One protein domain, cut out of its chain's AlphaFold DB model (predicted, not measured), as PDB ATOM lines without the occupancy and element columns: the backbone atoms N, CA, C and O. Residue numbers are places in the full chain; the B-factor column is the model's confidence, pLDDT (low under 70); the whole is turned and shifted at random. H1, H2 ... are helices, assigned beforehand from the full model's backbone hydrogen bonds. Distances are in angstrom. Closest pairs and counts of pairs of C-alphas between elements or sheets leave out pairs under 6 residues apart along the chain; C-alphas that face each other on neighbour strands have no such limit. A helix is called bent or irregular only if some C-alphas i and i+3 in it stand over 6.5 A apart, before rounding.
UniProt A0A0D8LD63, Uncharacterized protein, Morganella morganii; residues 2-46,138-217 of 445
ATOM      1  N   MET A   2       7.359 -15.795  32.407       44.06
ATOM      2  CA  MET A   2       7.543 -16.315  31.034       44.06
ATOM      3  C   MET A   2       8.721 -15.726  30.240       44.06
ATOM      4  O   MET A   2       9.440 -16.467  29.578       44.06
ATOM      5  N   THR A   3       8.980 -14.417  30.334       46.09
ATOM      6  CA  THR A   3      10.112 -13.772  29.642       46.09
ATOM      7  C   THR A   3      11.466 -14.332  30.066       46.09
ATOM      8  O   THR A   3      12.335 -14.455  29.218       46.09
ATOM      9  N   LYS A   4      11.626 -14.714  31.341       50.50
ATOM     10  CA  LYS A   4      12.870 -15.278  31.893       50.50
ATOM     11  C   LYS A   4      13.085 -16.737  31.471       50.50
ATOM     12  O   LYS A   4      14.211 -17.135  31.196       50.50
ATOM     13  N   PHE A   5      12.003 -17.513  31.382       53.44
ATOM     14  CA  PHE A   5      12.043 -18.882  30.859       53.44
ATOM     15  C   PHE A   5      12.427 -18.907  29.379       53.44
ATOM     16  O   PHE A   5      13.284 -19.692  28.986       53.44
ATOM     17  N   ASN A   6      11.867 -17.999  28.575       58.31
ATOM     18  CA  ASN A   6      12.222 -17.882  27.160       58.31
ATOM     19  C   ASN A   6      13.703 -17.512  26.966       58.31
ATOM     20  O   ASN A   6      14.349 -18.072  26.086       58.31
ATOM     21  N   THR A   7      14.278 -16.628  27.794       57.72
ATOM     22  CA  THR A   7      15.720 -16.320  27.726       57.72
ATOM     23  C   THR A   7      16.584 -17.532  28.045       57.72
ATOM     24  O   THR A   7      17.605 -17.735  27.394       57.72
ATOM     25  N   LEU A   8      16.181 -18.339  29.028       57.03
ATOM     26  CA  LEU A   8      16.926 -19.521  29.448       57.03
ATOM     27  C   LEU A   8      16.851 -20.638  28.395       57.03
ATOM     28  O   LEU A   8      17.888 -21.184  28.030       57.03
ATOM     29  N   ILE A   9      15.664 -20.891  27.828       63.53
ATOM     30  CA  ILE A   9      15.471 -21.819  26.700       63.53
ATOM     31  C   ILE A   9      16.337 -21.392  25.510       63.53
ATOM     32  O   ILE A   9      17.146 -22.185  25.032       63.53
ATOM     33  N   ASN A  10      16.255 -20.121  25.101       63.62
ATOM     34  CA  ASN A  10      17.034 -19.606  23.975       63.62
ATOM     35  C   ASN A  10      18.543 -19.733  24.221       63.62
ATOM     36  O   ASN A  10      19.287 -20.099  23.316       63.62
ATOM     37  N   ARG A  11      19.018 -19.460  25.443       62.00
ATOM     38  CA  ARG A  11      20.450 -19.525  25.758       62.00
ATOM     39  C   ARG A  11      20.976 -20.961  25.747       62.00
ATOM     40  O   ARG A  11      22.049 -21.192  25.195       62.00
ATOM     41  N   ILE A  12      20.222 -21.922  26.285       61.44
ATOM     42  CA  ILE A  12      20.595 -23.344  26.214       61.44
ATOM     43  C   ILE A  12      20.591 -23.811  24.752       61.44
ATOM     44  O   ILE A  12      21.562 -24.427  24.319       61.44
ATOM     45  N   GLN A  13      19.581 -23.435  23.961       66.50
ATOM     46  CA  GLN A  13      19.536 -23.736  22.525       66.50
ATOM     47  C   GLN A  13      20.733 -23.150  21.760       66.50
ATOM     48  O   GLN A  13      21.274 -23.822  20.887       66.50
ATOM     49  N   THR A  14      21.202 -21.943  22.110       63.81
ATOM     50  CA  THR A  14      22.393 -21.352  21.468       63.81
ATOM     51  C   THR A  14      23.706 -22.050  21.819       63.81
ATOM     52  O   THR A  14      24.626 -22.017  21.015       63.81
ATOM     53  N   LEU A  15      23.803 -22.680  22.993       58.81
ATOM     54  CA  LEU A  15      25.035 -23.320  23.486       58.81
ATOM     55  C   LEU A  15      25.101 -24.826  23.199       58.81
ATOM     56  O   LEU A  15      26.173 -25.426  23.293       58.81
ATOM     57  N   ARG A  16      23.953 -25.420  22.852       58.91
ATOM     58  CA  ARG A  16      23.770 -26.810  22.416       58.91
ATOM     59  C   ARG A  16      24.742 -27.224  21.294       58.91
ATOM     60  O   ARG A  16      25.464 -28.197  21.495       58.91
ATOM     61  N   PRO A  17      24.850 -26.503  20.155       58.66
ATOM     62  CA  PRO A  17      25.733 -26.923  19.060       58.66
ATOM     63  C   PRO A  17      27.225 -26.900  19.429       58.66
ATOM     64  O   PRO A  17      27.998 -27.666  18.858       58.66
ATOM     65  N   ASP A  18      27.621 -26.077  20.403       55.16
ATOM     66  CA  ASP A  18      29.025 -25.889  20.780       55.16
ATOM     67  C   ASP A  18      29.536 -26.951  21.775       55.16
ATOM     68  O   ASP A  18      30.742 -27.061  21.991       55.16
ATOM     69  N   ASN A  19      28.651 -27.749  22.395       51.78
ATOM     70  CA  ASN A  19      29.019 -28.726  23.426       51.78
ATOM     71  C   ASN A  19      28.285 -30.067  23.246       51.78
ATOM     72  O   ASN A  19      27.234 -30.302  23.838       51.78
ATOM     73  N   ILE A  20      28.900 -30.997  22.506       52.56
ATOM     74  CA  ILE A  20      28.355 -32.340  22.201       52.56
ATOM     75  C   ILE A  20      27.965 -33.118  23.474       52.56
ATOM     76  O   ILE A  20      26.936 -33.788  23.507       52.56
ATOM     77  N   TRP A  21      28.755 -32.986  24.541       46.97
ATOM     78  CA  TRP A  21      28.531 -33.641  25.832       46.97
ATOM     79  C   TRP A  21      27.331 -33.069  26.593       46.97
ATOM     80  O   TRP A  21      26.712 -33.767  27.392       46.97
ATOM     81  N   LEU A  22      26.946 -31.821  26.330       53.34
ATOM     82  CA  LEU A  22      25.778 -31.221  26.968       53.34
ATOM     83  C   LEU A  22      24.464 -31.661  26.325       53.34
ATOM     84  O   LEU A  22      23.435 -31.508  26.967       53.34
ATOM     85  N   ASN A  23      24.478 -32.192  25.098       57.94
ATOM     86  CA  ASN A  23      23.264 -32.357  24.294       57.94
ATOM     87  C   ASN A  23      22.171 -33.168  24.994       57.94
ATOM     88  O   ASN A  23      21.050 -32.695  25.093       57.94
ATOM     89  N   ASN A  24      22.480 -34.338  25.554       58.19
ATOM     90  CA  ASN A  24      21.442 -35.185  26.157       58.19
ATOM     91  C   ASN A  24      20.830 -34.568  27.427       58.19
ATOM     92  O   ASN A  24      19.620 -34.629  27.626       58.19
ATOM     93  N   GLU A  25      21.651 -33.955  28.283       58.69
ATOM     94  CA  GLU A  25      21.180 -33.296  29.511       58.69
ATOM     95  C   GLU A  25      20.478 -31.966  29.202       58.69
ATOM     96  O   GLU A  25      19.459 -31.643  29.809       58.69
ATOM     97  N   ALA A  26      20.978 -31.211  28.219       60.72
ATOM     98  CA  ALA A  26      20.325 -30.014  27.703       60.72
ATOM     99  C   ALA A  26      18.950 -30.353  27.124       60.72
ATOM    100  O   ALA A  26      17.992 -29.637  27.399       60.72
ATOM    101  N   ASP A  27      18.833 -31.463  26.397       65.06
ATOM    102  CA  ASP A  27      17.581 -31.897  25.788       65.06
ATOM    103  C   ASP A  27      16.542 -32.281  26.851       65.06
ATOM    104  O   ASP A  27      15.395 -31.839  26.804       65.06
ATOM    105  N   ILE A  28      16.950 -33.026  27.881       62.66
ATOM    106  CA  ILE A  28      16.071 -33.363  29.010       62.66
ATOM    107  C   ILE A  28      15.626 -32.095  29.757       62.66
ATOM    108  O   ILE A  28      14.463 -31.967  30.141       62.66
ATOM    109  N   LEU A  29      16.536 -31.142  29.972       63.94
ATOM    110  CA  LEU A  29      16.212 -29.889  30.653       63.94
ATOM    111  C   LEU A  29      15.292 -28.992  29.824       63.94
ATOM    112  O   LEU A  29      14.353 -28.425  30.380       63.94
ATOM    113  N   ILE A  30      15.529 -28.867  28.517       65.81
ATOM    114  CA  ILE A  30      14.671 -28.086  27.619       65.81
ATOM    115  C   ILE A  30      13.273 -28.711  27.559       65.81
ATOM    116  O   ILE A  30      12.301 -27.972  27.692       65.81
ATOM    117  N   ASP A  31      13.154 -30.038  27.426       65.88
ATOM    118  CA  ASP A  31      11.854 -30.726  27.442       65.88
ATOM    119  C   ASP A  31      11.073 -30.406  28.726       65.88
ATOM    120  O   ASP A  31       9.947 -29.908  28.665       65.88
ATOM    121  N   ARG A  32      11.705 -30.556  29.897       66.12
ATOM    122  CA  ARG A  32      11.081 -30.227  31.191       66.12
ATOM    123  C   ARG A  32      10.656 -28.763  31.289       66.12
ATOM    124  O   ARG A  32       9.555 -28.466  31.753       66.12
ATOM    125  N   LEU A  33      11.509 -27.838  30.849       64.69
ATOM    126  CA  LEU A  33      11.207 -26.405  30.860       64.69
ATOM    127  C   LEU A  33      10.043 -26.050  29.929       64.69
ATOM    128  O   LEU A  33       9.207 -25.219  30.286       64.69
ATOM    129  N   LEU A  34       9.972 -26.673  28.753       67.06
ATOM    130  CA  LEU A  34       8.874 -26.472  27.814       67.06
ATOM    131  C   LEU A  34       7.560 -27.058  28.352       67.06
ATOM    132  O   LEU A  34       6.535 -26.380  28.280       67.06
ATOM    133  N   ARG A  35       7.585 -28.248  28.969       66.44
ATOM    134  CA  ARG A  35       6.414 -28.841  29.647       66.44
ATOM    135  C   ARG A  35       5.903 -27.962  30.789       66.44
ATOM    136  O   ARG A  35       4.699 -27.751  30.914       66.44
ATOM    137  N   TYR A  36       6.807 -27.365  31.562       64.62
ATOM    138  CA  TYR A  36       6.438 -26.414  32.612       64.62
ATOM    139  C   TYR A  36       5.872 -25.097  32.055       64.62
ATOM    140  O   TYR A  36       4.901 -24.547  32.569       64.62
ATOM    141  N   LYS A  37       6.440 -24.575  30.962       62.84
ATOM    142  CA  LYS A  37       5.882 -23.397  30.282       62.84
ATOM    143  C   LYS A  37       4.455 -23.661  29.798       62.84
ATOM    144  O   LYS A  37       3.611 -22.772  29.898       62.84
ATOM    145  N   LEU A  38       4.189 -24.868  29.304       64.12
ATOM    146  CA  LEU A  38       2.850 -25.262  28.886       64.12
ATOM    147  C   LEU A  38       1.875 -25.284  30.046       64.12
ATOM    148  O   LEU A  38       0.819 -24.670  29.934       64.12
ATOM    149  N   SER A  39       2.207 -25.934  31.163       60.69
ATOM    150  CA  SER A  39       1.309 -25.959  32.325       60.69
ATOM    151  C   SER A  39       0.954 -24.545  32.805       60.69
ATOM    152  O   SER A  39      -0.207 -24.266  33.093       60.69
ATOM    153  N   LEU A  40       1.913 -23.612  32.772       58.50
ATOM    154  CA  LEU A  40       1.655 -22.202  33.071       58.50
ATOM    155  C   LEU A  40       0.702 -21.536  32.066       58.50
ATOM    156  O   LEU A  40      -0.221 -20.842  32.487       58.50
ATOM    157  N   SER A  41       0.886 -21.745  30.756       58.59
ATOM    158  CA  SER A  41      -0.017 -21.164  29.747       58.59
ATOM    159  C   SER A  41      -1.452 -21.677  29.866       58.59
ATOM    160  O   SER A  41      -2.391 -20.910  29.669       58.59
ATOM    161  N   HIS A  42      -1.638 -22.939  30.257       52.97
ATOM    162  CA  HIS A  42      -2.968 -23.489  30.506       52.97
ATOM    163  C   HIS A  42      -3.645 -22.788  31.693       52.97
ATOM    164  O   HIS A  42      -4.804 -22.386  31.582       52.97
ATOM    165  N   SER A  43      -2.894 -22.511  32.766       47.72
ATOM    166  CA  SER A  43      -3.406 -21.808  33.950       47.72
ATOM    167  C   SER A  43      -3.832 -20.356  33.692       47.72
ATOM    168  O   SER A  43      -4.683 -19.853  34.421       47.72
ATOM    169  N   GLU A  44      -3.253 -19.661  32.709       46.25
ATOM    170  CA  GLU A  44      -3.636 -18.277  32.375       46.25
ATOM    171  C   GLU A  44      -4.911 -18.205  31.515       46.25
ATOM    172  O   GLU A  44      -5.614 -17.196  31.528       46.25
ATOM    173  N   THR A  45      -5.234 -19.275  30.780       46.66
ATOM    174  CA  THR A  45      -6.358 -19.296  29.820       46.66
ATOM    175  C   THR A  45      -7.710 -19.695  30.415       46.66
ATOM    176  O   THR A  45      -8.736 -19.478  29.770       46.66
ATOM    177  N   VAL A  46      -7.747 -20.242  31.634       50.38
ATOM    178  CA  VAL A  46      -8.990 -20.655  32.306       50.38
ATOM    179  C   VAL A  46      -9.104 -19.929  33.652       50.38
ATOM    180  O   VAL A  46      -8.574 -20.401  34.653       50.38
ATOM    181  N   ALA A 138      -2.640 -45.222  18.903       85.00
ATOM    182  CA  ALA A 138      -1.778 -46.090  18.103       85.00
ATOM    183  C   ALA A 138      -0.354 -46.195  18.650       85.00
ATOM    184  O   ALA A 138       0.262 -45.210  19.049       85.00
ATOM    185  N   ALA A 139       0.168 -47.426  18.668       82.44
ATOM    186  CA  ALA A 139       1.526 -47.698  19.119       82.44
ATOM    187  C   ALA A 139       2.529 -47.278  18.042       82.44
ATOM    188  O   ALA A 139       2.529 -47.811  16.933       82.44
ATOM    189  N   ILE A 140       3.399 -46.332  18.387       81.94
ATOM    190  CA  ILE A 140       4.454 -45.840  17.499       81.94
ATOM    191  C   ILE A 140       5.775 -46.506  17.874       81.94
ATOM    192  O   ILE A 140       6.186 -46.461  19.033       81.94
ATOM    193  N   GLN A 141       6.457 -47.077  16.882       81.56
ATOM    194  CA  GLN A 141       7.850 -47.504  17.014       81.56
ATOM    195  C   GLN A 141       8.783 -46.301  16.838       81.56
ATOM    196  O   GLN A 141       8.639 -45.532  15.880       81.56
ATOM    197  N   GLU A 142       9.750 -46.138  17.743       82.06
ATOM    198  CA  GLU A 142      10.683 -45.005  17.725       82.06
ATOM    199  C   GLU A 142      11.507 -44.969  16.426       82.06
ATOM    200  O   GLU A 142      11.756 -43.899  15.872       82.06
ATOM    201  N   GLU A 143      11.878 -46.127  15.877       82.75
ATOM    202  CA  GLU A 143      12.649 -46.248  14.637       82.75
ATOM    203  C   GLU A 143      11.868 -45.736  13.422       82.75
ATOM    204  O   GLU A 143      12.413 -45.004  12.590       82.75
ATOM    205  N   ALA A 144      10.578 -46.075  13.337       83.50
ATOM    206  CA  ALA A 144       9.701 -45.598  12.272       83.50
ATOM    207  C   ALA A 144       9.538 -44.073  12.336       83.50
ATOM    208  O   ALA A 144       9.577 -43.390  11.309       83.50
ATOM    209  N   LEU A 145       9.425 -43.533  13.553       85.62
ATOM    210  CA  LEU A 145       9.363 -42.096  13.793       85.62
ATOM    211  C   LEU A 145      10.677 -41.409  13.385       85.62
ATOM    212  O   LEU A 145      10.639 -40.425  12.651       85.62
ATOM    213  N   ARG A 146      11.842 -41.957  13.761       86.44
ATOM    214  CA  ARG A 146      13.176 -41.449  13.370       86.44
ATOM    215  C   ARG A 146      13.361 -41.386  11.857       86.44
ATOM    216  O   ARG A 146      13.837 -40.373  11.336       86.44
ATOM    217  N   TYR A 147      12.984 -42.454  11.157       86.44
ATOM    218  CA  TYR A 147      13.047 -42.499   9.699       86.44
ATOM    219  C   TYR A 147      12.159 -41.412   9.083       86.44
ATOM    220  O   TYR A 147      12.612 -40.642   8.234       86.44
ATOM    221  N   LYS A 148      10.919 -41.284   9.571       87.12
ATOM    222  CA  LYS A 148       9.972 -40.292   9.054       87.12
ATOM    223  C   LYS A 148      10.423 -38.857   9.331       87.12
ATOM    224  O   LYS A 148      10.348 -38.039   8.424       87.12
ATOM    225  N   ILE A 149      10.945 -38.560  10.524       88.44
ATOM    226  CA  ILE A 149      11.511 -37.240  10.861       88.44
ATOM    227  C   ILE A 149      12.629 -36.875   9.887       88.44
ATOM    228  O   ILE A 149      12.617 -35.780   9.339       88.44
ATOM    229  N   THR A 150      13.554 -37.802   9.622       88.31
ATOM    230  CA  THR A 150      14.684 -37.553   8.712       88.31
ATOM    231  C   THR A 150      14.192 -37.198   7.304       88.31
ATOM    232  O   THR A 150      14.636 -36.215   6.721       88.31
ATOM    233  N   ALA A 151      13.191 -37.919   6.789       88.31
ATOM    234  CA  ALA A 151      12.579 -37.617   5.492       88.31
ATOM    235  C   ALA A 151      11.743 -36.317   5.472       88.31
ATOM    236  O   ALA A 151      11.487 -35.758   4.405       88.31
ATOM    237  N   LEU A 152      11.239 -35.862   6.622       88.19
ATOM    238  CA  LEU A 152      10.488 -34.607   6.748       88.19
ATOM    239  C   LEU A 152      11.418 -33.398   6.899       88.19
ATOM    240  O   LEU A 152      11.094 -32.317   6.418       88.19
ATOM    241  N   GLU A 153      12.591 -33.576   7.503       87.06
ATOM    242  CA  GLU A 153      13.631 -32.546   7.579       87.06
ATOM    243  C   GLU A 153      14.158 -32.147   6.201       87.06
ATOM    244  O   GLU A 153      14.364 -30.963   5.946       87.06
ATOM    245  N   GLU A 154      14.300 -33.104   5.283       86.44
ATOM    246  CA  GLU A 154      14.667 -32.828   3.887       86.44
ATOM    247  C   GLU A 154      13.608 -31.985   3.155       86.44
ATOM    248  O   GLU A 154      13.924 -31.246   2.223       86.44
ATOM    249  N   ARG A 155      12.348 -32.067   3.600       87.69
ATOM    250  CA  ARG A 155      11.195 -31.331   3.058       87.69
ATOM    251  C   ARG A 155      10.849 -30.072   3.859       87.69
ATOM    252  O   ARG A 155       9.825 -29.440   3.603       87.69
ATOM    253  N   LYS A 156      11.694 -29.691   4.821       86.69
ATOM    254  CA  LYS A 156      11.481 -28.535   5.694       86.69
ATOM    255  C   LYS A 156      11.313 -27.248   4.881       86.69
ATOM    256  O   LYS A 156      12.124 -26.919   4.016       86.69
ATOM    257  N   LEU A 157      10.279 -26.475   5.202       85.19
ATOM    258  CA  LEU A 157      10.036 -25.182   4.573       85.19
ATOM    259  C   LEU A 157      10.971 -24.104   5.134       85.19
ATOM    260  O   LEU A 157      11.324 -24.100   6.312       85.19
ATOM    261  N   GLN A 158      11.319 -23.128   4.295       81.56
ATOM    262  CA  GLN A 158      12.162 -21.992   4.694       81.56
ATOM    263  C   GLN A 158      11.437 -20.999   5.615       81.56
ATOM    264  O   GLN A 158      12.077 -20.271   6.370       81.56
ATOM    265  N   LYS A 159      10.100 -20.955   5.549       82.94
ATOM    266  CA  LYS A 159       9.256 -20.068   6.352       82.94
ATOM    267  C   LYS A 159       8.386 -20.896   7.294       82.94
ATOM    268  O   LYS A 159       7.743 -21.844   6.847       82.94
ATOM    269  N   ALA A 160       8.340 -20.502   8.567       82.56
ATOM    270  CA  ALA A 160       7.434 -21.096   9.545       82.56
ATOM    271  C   ALA A 160       5.968 -20.847   9.141       82.56
ATOM    272  O   ALA A 160       5.610 -19.733   8.751       82.56
ATOM    273  N   GLN A 161       5.135 -21.888   9.202       76.56
ATOM    274  CA  GLN A 161       3.711 -21.819   8.854       76.56
ATOM    275  C   GLN A 161       2.802 -21.529  10.058       76.56
ATOM    276  O   GLN A 161       1.607 -21.339   9.851       76.56
ATOM    277  N   GLU A 162       3.343 -21.502  11.286       76.06
ATOM    278  CA  GLU A 162       2.606 -21.236  12.542       76.06
ATOM    279  C   GLU A 162       1.323 -22.083  12.697       76.06
ATOM    280  O   GLU A 162       0.353 -21.671  13.327       76.06
ATOM    281  N   ILE A 163       1.299 -23.283  12.102       80.38
ATOM    282  CA  ILE A 163       0.154 -24.198  12.202       80.38
ATOM    283  C   ILE A 163       0.114 -24.822  13.593       80.38
ATOM    284  O   ILE A 163      -0.951 -24.935  14.175       80.38
ATOM    285  N   LEU A 164       1.258 -25.244  14.118       82.62
ATOM    286  CA  LEU A 164       1.366 -25.878  15.424       82.62
ATOM    287  C   LEU A 164       2.604 -25.319  16.122       82.62
ATOM    288  O   LEU A 164       3.682 -25.267  15.525       82.62
ATOM    289  N   ASP A 165       2.435 -24.864  17.358       80.81
ATOM    290  CA  ASP A 165       3.531 -24.323  18.157       80.81
ATOM    291  C   ASP A 165       4.397 -25.464  18.737       80.81
ATOM    292  O   ASP A 165       3.854 -26.514  19.099       80.81
ATOM    293  N   PRO A 166       5.733 -25.300  18.864       79.44
ATOM    294  CA  PRO A 166       6.603 -26.323  19.444       79.44
ATOM    295  C   PRO A 166       6.202 -26.723  20.858       79.44
ATOM    296  O   PRO A 166       6.337 -27.888  21.227       79.44
ATOM    297  N   ALA A 167       5.726 -25.764  21.658       74.62
ATOM    298  CA  ALA A 167       5.262 -26.067  22.996       74.62
ATOM    299  C   ALA A 167       3.930 -26.823  22.904       74.62
ATOM    300  O   ALA A 167       3.794 -27.887  23.496       74.62
ATOM    301  N   GLU A 168       2.972 -26.347  22.107       78.81
ATOM    302  CA  GLU A 168       1.692 -27.046  21.926       78.81
ATOM    303  C   GLU A 168       1.871 -28.511  21.488       78.81
ATOM    304  O   GLU A 168       1.121 -29.371  21.934       78.81
ATOM    305  N   PHE A 169       2.904 -28.843  20.707       85.50
ATOM    306  CA  PHE A 169       3.205 -30.233  20.346       85.50
ATOM    307  C   PHE A 169       3.495 -31.150  21.553       85.50
ATOM    308  O   PHE A 169       3.202 -32.344  21.504       85.50
ATOM    309  N   LEU A 170       4.022 -30.641  22.669       80.06
ATOM    310  CA  LEU A 170       4.290 -31.493  23.834       80.06
ATOM    311  C   LEU A 170       3.006 -31.970  24.525       80.06
ATOM    312  O   LEU A 170       3.040 -33.001  25.200       80.06
ATOM    313  N   SER A 171       1.873 -31.281  24.348       79.19
ATOM    314  CA  SER A 171       0.586 -31.799  24.834       79.19
ATOM    315  C   SER A 171       0.171 -33.053  24.054       79.19
ATOM    316  O   SER A 171      -0.298 -34.013  24.659       79.19
ATOM    317  N   VAL A 172       0.478 -33.104  22.752       84.94
ATOM    318  CA  VAL A 172       0.288 -34.277  21.876       84.94
ATOM    319  C   VAL A 172       1.142 -35.463  22.341       84.94
ATOM    320  O   VAL A 172       0.683 -36.605  22.359       84.94
ATOM    321  N   ILE A 173       2.381 -35.211  22.771       84.31
ATOM    322  CA  ILE A 173       3.235 -36.257  23.353       84.31
ATOM    323  C   ILE A 173       2.689 -36.729  24.703       84.31
ATOM    324  O   ILE A 173       2.578 -37.932  24.933       84.31
ATOM    325  N   SER A 174       2.300 -35.790  25.566       78.88
ATOM    326  CA  SER A 174       1.796 -36.090  26.909       78.88
ATOM    327  C   SER A 174       0.515 -36.931  26.860       78.88
ATOM    328  O   SER A 174       0.397 -37.917  27.585       78.88
ATOM    329  N   ILE A 175      -0.426 -36.608  25.963       79.94
ATOM    330  CA  ILE A 175      -1.654 -37.400  25.806       79.94
ATOM    331  C   ILE A 175      -1.363 -38.789  25.227       79.94
ATOM    332  O   ILE A 175      -1.977 -39.766  25.644       79.94
ATOM    333  N   ARG A 176      -0.383 -38.916  24.321       84.38
ATOM    334  CA  ARG A 176       0.048 -40.221  23.800       84.38
ATOM    335  C   ARG A 176       0.609 -41.100  24.912       84.38
ATOM    336  O   ARG A 176       0.261 -42.275  24.983       84.38
ATOM    337  N   GLU A 177       1.460 -40.545  25.773       79.31
ATOM    338  CA  GLU A 177       2.018 -41.253  26.933       79.31
ATOM    339  C   GLU A 177       0.903 -41.718  27.885       79.31
ATOM    340  O   GLU A 177       0.917 -42.868  28.322       79.31
ATOM    341  N   LYS A 178      -0.113 -40.875  28.119       78.19
ATOM    342  CA  LYS A 178      -1.296 -41.219  28.929       78.19
ATOM    343  C   LYS A 178      -2.155 -42.321  28.311       78.19
ATOM    344  O   LYS A 178      -2.553 -43.250  29.007       78.19
ATOM    345  N   CYS A 179      -2.446 -42.240  27.013       78.56
ATOM    346  CA  CYS A 179      -3.263 -43.239  26.322       78.56
ATOM    347  C   CYS A 179      -2.532 -44.579  26.141       78.56
ATOM    348  O   CYS A 179      -3.178 -45.601  25.912       78.56
ATOM    349  N   GLN A 180      -1.196 -44.590  26.223       77.25
ATOM    350  CA  GLN A 180      -0.370 -45.778  26.007       77.25
ATOM    351  C   GLN A 180       0.777 -45.902  27.023       77.25
ATOM    352  O   GLN A 180       1.951 -45.870  26.635       77.25
ATOM    353  N   PRO A 181       0.474 -46.148  28.309       70.81
ATOM    354  CA  PRO A 181       1.495 -46.231  29.354       70.81
ATOM    355  C   PRO A 181       2.438 -47.435  29.180       70.81
ATOM    356  O   PRO A 181       3.550 -47.431  29.696       70.81
ATOM    357  N   ALA A 182       2.010 -48.467  28.442       70.25
ATOM    358  CA  ALA A 182       2.810 -49.658  28.152       70.25
ATOM    359  C   ALA A 182       3.789 -49.482  26.973       70.25
ATOM    360  O   ALA A 182       4.602 -50.369  26.715       70.25
ATOM    361  N   SER A 183       3.695 -48.382  26.217       75.25
ATOM    362  CA  SER A 183       4.616 -48.116  25.110       75.25
ATOM    363  C   SER A 183       5.932 -47.544  25.632       75.25
ATOM    364  O   SER A 183       5.945 -46.823  26.628       75.25
ATOM    365  N   LEU A 184       7.045 -47.821  24.943       70.81
ATOM    366  CA  LEU A 184       8.324 -47.215  25.306       70.81
ATOM    367  C   LEU A 184       8.198 -45.674  25.256       70.81
ATOM    368  O   LEU A 184       7.595 -45.133  24.308       70.81
ATOM    369  N   PRO A 185       8.734 -44.954  26.260       74.94
ATOM    370  CA  PRO A 185       8.771 -43.503  26.222       74.94
ATOM    371  C   PRO A 185       9.661 -43.058  25.064       74.94
ATOM    372  O   PRO A 185      10.702 -43.659  24.795       74.94
ATOM    373  N   LEU A 186       9.247 -41.997  24.376       81.06
ATOM    374  CA  LEU A 186      10.061 -41.408  23.321       81.06
ATOM    375  C   LEU A 186      11.262 -40.703  23.953       81.06
ATOM    376  O   LEU A 186      11.139 -40.041  24.985       81.06
ATOM    377  N   SER A 187      12.430 -40.816  23.329       79.94
ATOM    378  CA  SER A 187      13.612 -40.104  23.809       79.94
ATOM    379  C   SER A 187      13.422 -38.577  23.751       79.94
ATOM    380  O   SER A 187      12.919 -38.035  22.764       79.94
ATOM    381  N   ALA A 188      13.870 -37.863  24.793       73.81
ATOM    382  CA  ALA A 188      13.756 -36.399  24.886       73.81
ATOM    383  C   ALA A 188      14.385 -35.681  23.675       73.81
ATOM    384  O   ALA A 188      13.823 -34.722  23.150       73.81
ATOM    385  N   ALA A 189      15.502 -36.211  23.165       76.06
ATOM    386  CA  ALA A 189      16.157 -35.707  21.962       76.06
ATOM    387  C   ALA A 189      15.246 -35.758  20.722       76.06
ATOM    388  O   ALA A 189      15.243 -34.825  19.921       76.06
ATOM    389  N   LEU A 190      14.442 -36.817  20.560       82.69
ATOM    390  CA  LEU A 190      13.487 -36.902  19.452       82.69
ATOM    391  C   LEU A 190      12.295 -35.979  19.636       82.69
ATOM    392  O   LEU A 190      11.872 -35.361  18.663       82.69
ATOM    393  N   ILE A 191      11.771 -35.872  20.856       83.31
ATOM    394  CA  ILE A 191      10.661 -34.965  21.165       83.31
ATOM    395  C   ILE A 191      11.047 -33.528  20.798       83.31
ATOM    396  O   ILE A 191      10.297 -32.851  20.094       83.31
ATOM    397  N   LEU A 192      12.248 -33.092  21.192       79.19
ATOM    398  CA  LEU A 192      12.761 -31.769  20.838       79.19
ATOM    399  C   LEU A 192      13.044 -31.610  19.349       79.19
ATOM    400  O   LEU A 192      12.724 -30.581  18.764       79.19
ATOM    401  N   ARG A 193      13.614 -32.634  18.709       83.19
ATOM    402  CA  ARG A 193      13.860 -32.599  17.265       83.19
ATOM    403  C   ARG A 193      12.558 -32.426  16.483       83.19
ATOM    404  O   ARG A 193      12.512 -31.652  15.530       83.19
ATOM    405  N   ILE A 194      11.485 -33.103  16.899       85.94
ATOM    406  CA  ILE A 194      10.164 -32.924  16.294       85.94
ATOM    407  C   ILE A 194       9.615 -31.532  16.602       85.94
ATOM    408  O   ILE A 194       9.151 -30.862  15.683       85.94
ATOM    409  N   SER A 195       9.675 -31.071  17.854       84.19
ATOM    410  CA  SER A 195       9.117 -29.765  18.226       84.19
ATOM    411  C   SER A 195       9.801 -28.607  17.485       84.19
ATOM    412  O   SER A 195       9.128 -27.665  17.075       84.19
ATOM    413  N   GLU A 196      11.105 -28.705  17.212       83.81
ATOM    414  CA  GLU A 196      11.858 -27.748  16.387       83.81
ATOM    415  C   GLU A 196      11.506 -27.830  14.888       83.81
ATOM    416  O   GLU A 196      11.622 -26.837  14.163       83.81
ATOM    417  N   LEU A 197      11.073 -28.999  14.405       86.81
ATOM    418  CA  LEU A 197      10.703 -29.229  13.007       86.81
ATOM    419  C   LEU A 197       9.269 -28.777  12.698       86.81
ATOM    420  O   LEU A 197       9.036 -28.164  11.656       86.81
ATOM    421  N   VAL A 198       8.328 -29.064  13.600       87.50
ATOM    422  CA  VAL A 198       6.874 -28.873  13.442       87.50
ATOM    423  C   VAL A 198       6.474 -27.511  12.845       87.50
ATOM    424  O   VAL A 198       5.689 -27.512  11.893       87.50
ATOM    425  N   PRO A 199       7.022 -26.357  13.286       87.56
ATOM    426  CA  PRO A 199       6.636 -25.049  12.744       87.56
ATOM    427  C   PRO A 199       6.949 -24.866  11.259       87.56
ATOM    428  O   PRO A 199       6.369 -24.000  10.606       87.56
ATOM    429  N   PHE A 200       7.888 -25.648  10.728       87.50
ATOM    430  CA  PHE A 200       8.398 -25.548   9.363       87.50
ATOM    431  C   PHE A 200       7.836 -26.631   8.436       87.50
ATOM    432  O   PHE A 200       8.296 -26.762   7.301       87.50
ATOM    433  N   LEU A 201       6.867 -27.421   8.898       87.69
ATOM    434  CA  LEU A 201       6.214 -28.435   8.079       87.69
ATOM    435  C   LEU A 201       5.058 -27.836   7.274       87.69
ATOM    436  O   LEU A 201       4.363 -26.922   7.723       87.69
ATOM    437  N   SER A 202       4.840 -28.367   6.069       88.69
ATOM    438  CA  SER A 202       3.630 -28.073   5.302       88.69
ATOM    439  C   SER A 202       2.408 -28.724   5.960       88.69
ATOM    440  O   SER A 202       2.537 -29.668   6.738       88.69
ATOM    441  N   LYS A 203       1.192 -28.286   5.606       88.81
ATOM    442  CA  LYS A 203      -0.052 -28.949   6.057       88.81
ATOM    443  C   LYS A 203      -0.055 -30.455   5.767       88.81
ATOM    444  O   LYS A 203      -0.557 -31.229   6.578       88.81
ATOM    445  N   HIS A 204       0.497 -30.857   4.623       90.06
ATOM    446  CA  HIS A 204       0.581 -32.260   4.229       90.06
ATOM    447  C   HIS A 204       1.600 -33.011   5.088       90.06
ATOM    448  O   HIS A 204       1.236 -33.979   5.741       90.06
ATOM    449  N   ASP A 205       2.823 -32.493   5.193       89.75
ATOM    450  CA  ASP A 205       3.911 -33.104   5.965       89.75
ATOM    451  C   ASP A 205       3.595 -33.186   7.470       89.75
ATOM    452  O   ASP A 205       3.932 -34.160   8.141       89.75
ATOM    453  N   LEU A 206       2.904 -32.178   8.008       89.44
ATOM    454  CA  LEU A 206       2.435 -32.167   9.391       89.44
ATOM    455  C   LEU A 206       1.333 -33.207   9.615       89.44
ATOM    456  O   LEU A 206       1.335 -33.891  10.636       89.44
ATOM    457  N   THR A 207       0.422 -33.369   8.653       91.44
ATOM    458  CA  THR A 207      -0.589 -34.438   8.691       91.44
ATOM    459  C   THR A 207       0.074 -35.808   8.603       91.44
ATOM    460  O   THR A 207      -0.277 -36.709   9.360       91.44
ATOM    461  N   ASP A 208       1.087 -35.960   7.752       90.88
ATOM    462  CA  ASP A 208       1.863 -37.190   7.654       90.88
ATOM    463  C   ASP A 208       2.556 -37.507   8.984       90.88
ATOM    464  O   ASP A 208       2.527 -38.657   9.425       90.88
ATOM    465  N   LEU A 209       3.152 -36.520   9.655       90.56
ATOM    466  CA  LEU A 209       3.768 -36.711  10.969       90.56
ATOM    467  C   LEU A 209       2.731 -37.116  12.024       90.56
ATOM    468  O   LEU A 209       2.909 -38.138  12.687       90.56
ATOM    469  N   LEU A 210       1.643 -36.352  12.151       89.94
ATOM    470  CA  LEU A 210       0.618 -36.591  13.168       89.94
ATOM    471  C   LEU A 210      -0.158 -37.891  12.931       89.94
ATOM    472  O   LEU A 210      -0.524 -38.561  13.893       89.94
ATOM    473  N   SER A 211      -0.308 -38.317  11.674       91.25
ATOM    474  CA  SER A 211      -0.978 -39.577  11.342       91.25
ATOM    475  C   SER A 211      -0.340 -40.806  11.973       91.25
ATOM    476  O   SER A 211      -1.036 -41.788  12.212       91.25
ATOM    477  N   LEU A 212       0.950 -40.754  12.319       89.62
ATOM    478  CA  LEU A 212       1.590 -41.833  13.066       89.62
ATOM    479  C   LEU A 212       0.961 -42.034  14.451       89.62
ATOM    480  O   LEU A 212       0.846 -43.170  14.900       89.62
ATOM    481  N   PHE A 213       0.531 -40.956  15.111       88.19
ATOM    482  CA  PHE A 213       0.006 -41.001  16.477       88.19
ATOM    483  C   PHE A 213      -1.393 -41.614  16.572       88.19
ATOM    484  O   PHE A 213      -1.745 -42.144  17.623       88.19
ATOM    485  N   TRP A 214      -2.148 -41.613  15.470       89.31
ATOM    486  CA  TRP A 214      -3.415 -42.341  15.333       89.31
ATOM    487  C   TRP A 214      -3.341 -43.515  14.343       89.31
ATOM    488  O   TRP A 214      -4.349 -43.966  13.802       89.31
ATOM    489  N   GLY A 215      -2.132 -44.023  14.076       84.44
ATOM    490  CA  GLY A 215      -1.922 -45.294  13.372       84.44
ATOM    491  C   GLY A 215      -2.219 -45.263  11.874       84.44
ATOM    492  O   GLY A 215      -2.365 -46.314  11.258       84.44
ATOM    493  N   GLY A 216      -2.311 -44.076  11.279       84.38
ATOM    494  CA  GLY A 216      -2.645 -43.900   9.870       84.38
ATOM    495  C   GLY A 216      -4.120 -44.133   9.552       84.38
ATOM    496  O   GLY A 216      -4.451 -44.324   8.383       84.38
ATOM    497  N   ASP A 217      -5.008 -44.119  10.554       89.19
ATOM    498  CA  ASP A 217      -6.444 -44.252  10.309       89.19
ATOM    499  C   ASP A 217      -6.956 -43.160   9.352       89.19
ATOM    500  O   ASP A 217      -6.709 -41.958   9.530       89.19
TER     501      ASP A 217
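Overview. This is residues 2 to 46 and 138 to 217 of the 445 residues of an uncharacterized protein of Morganella morganii (UniProt A0A0D8LD63). A long helical hairpin, H1 and H2, packs through H2 on one side of a group of four shorter helices, H3 to H6. H5 runs through the middle of the domain, with H2 and H4 packed across it at steep angles, while H3 and H6 lie on its side away from the hairpin and H1 lies outermost beyond H2. The printed part has 125 residues with six named helices, in the order H1 to H6, and no named strand; the class is all helix. The whole is compact, with a radius of gyration of the C-alphas of 14.8 A and spans of 41 by 36 by 29 A.

Along the chain. The longest helix, H2, holds residues 20 to 45 and measures 37.9 A, from C-alpha 20 at (28.355, -32.340, 22.201) to C-alpha 45 at (-6.358, -19.296, 29.820). H2 has a kink of 32 degrees near residue 27 and is irregular, with C-alphas 21 and 24 7.3 A apart. H1, residues 2 to 15, measures 20.3 A and begins at C-alpha 2 at (7.543, -16.315, 31.034). H5, residues 188 to 200, measures 19.7 A and is only just irregular, with C-alphas 196 and 199 6.9 A apart. H4 holds residues 166 to 179 and measures 20.8 A. H3, residues 142 to 153, measures 16.3 A. H6, residues 203 to 211, measures 11.9 A and ends at C-alpha 211 at (-0.978, -39.577, 11.342).

Arrangement. H2 and H5 are the hub, touching three helices each. H2 and H1 form a hairpin at a shallow tilt of 18 degrees, opposite ways; their closest C-alphas, of Ile 30 and Ile 9, are 6.4 A apart. With residues 24 to 31 alone, H2 touches H5 at a steep tilt of 63 degrees; the closest C-alphas, of Asp 27 and Ala 189, are 5.6 A apart. With residues 34 to 38 alone, it touches H4, about perpendicular at 88 degrees; the closest C-alphas, of Leu 34 and Ala 167, are 6.0 A apart. H4 and H5 touch at 51 degrees, a steep tilt; the closest C-alphas, of Pro 166 and Ser 195, are 4.4 A apart. H3 only just touches H5, with 3 pairs of C-alphas within 8 A, closest at Glu 153 and Leu 197, 7.0 A. H3 also only just touches H6, with 3 such pairs, closest at Leu 152 and Asp 205, 6.8 A. H1 and H5 are apart. Every O i to N i+4 pair is within hydrogen-bond range in H1, H3 and H6, against 20 of 22 in H2, 7 of 10 in H4 and 7 of 9 in H5.

Size, cuts and confidence. The C-alphas farthest apart, of Asp 18 and Asp 217, are 41.3 A apart. Residues 47 to 137 are not printed, and C-alphas 46 and 138 are 30.0 A apart across this cut. The link from H3 to H4, residues 154 to 165, is long. Mean pLDDT of the printed part is 74.4, and residues 2 to 46 are under 70.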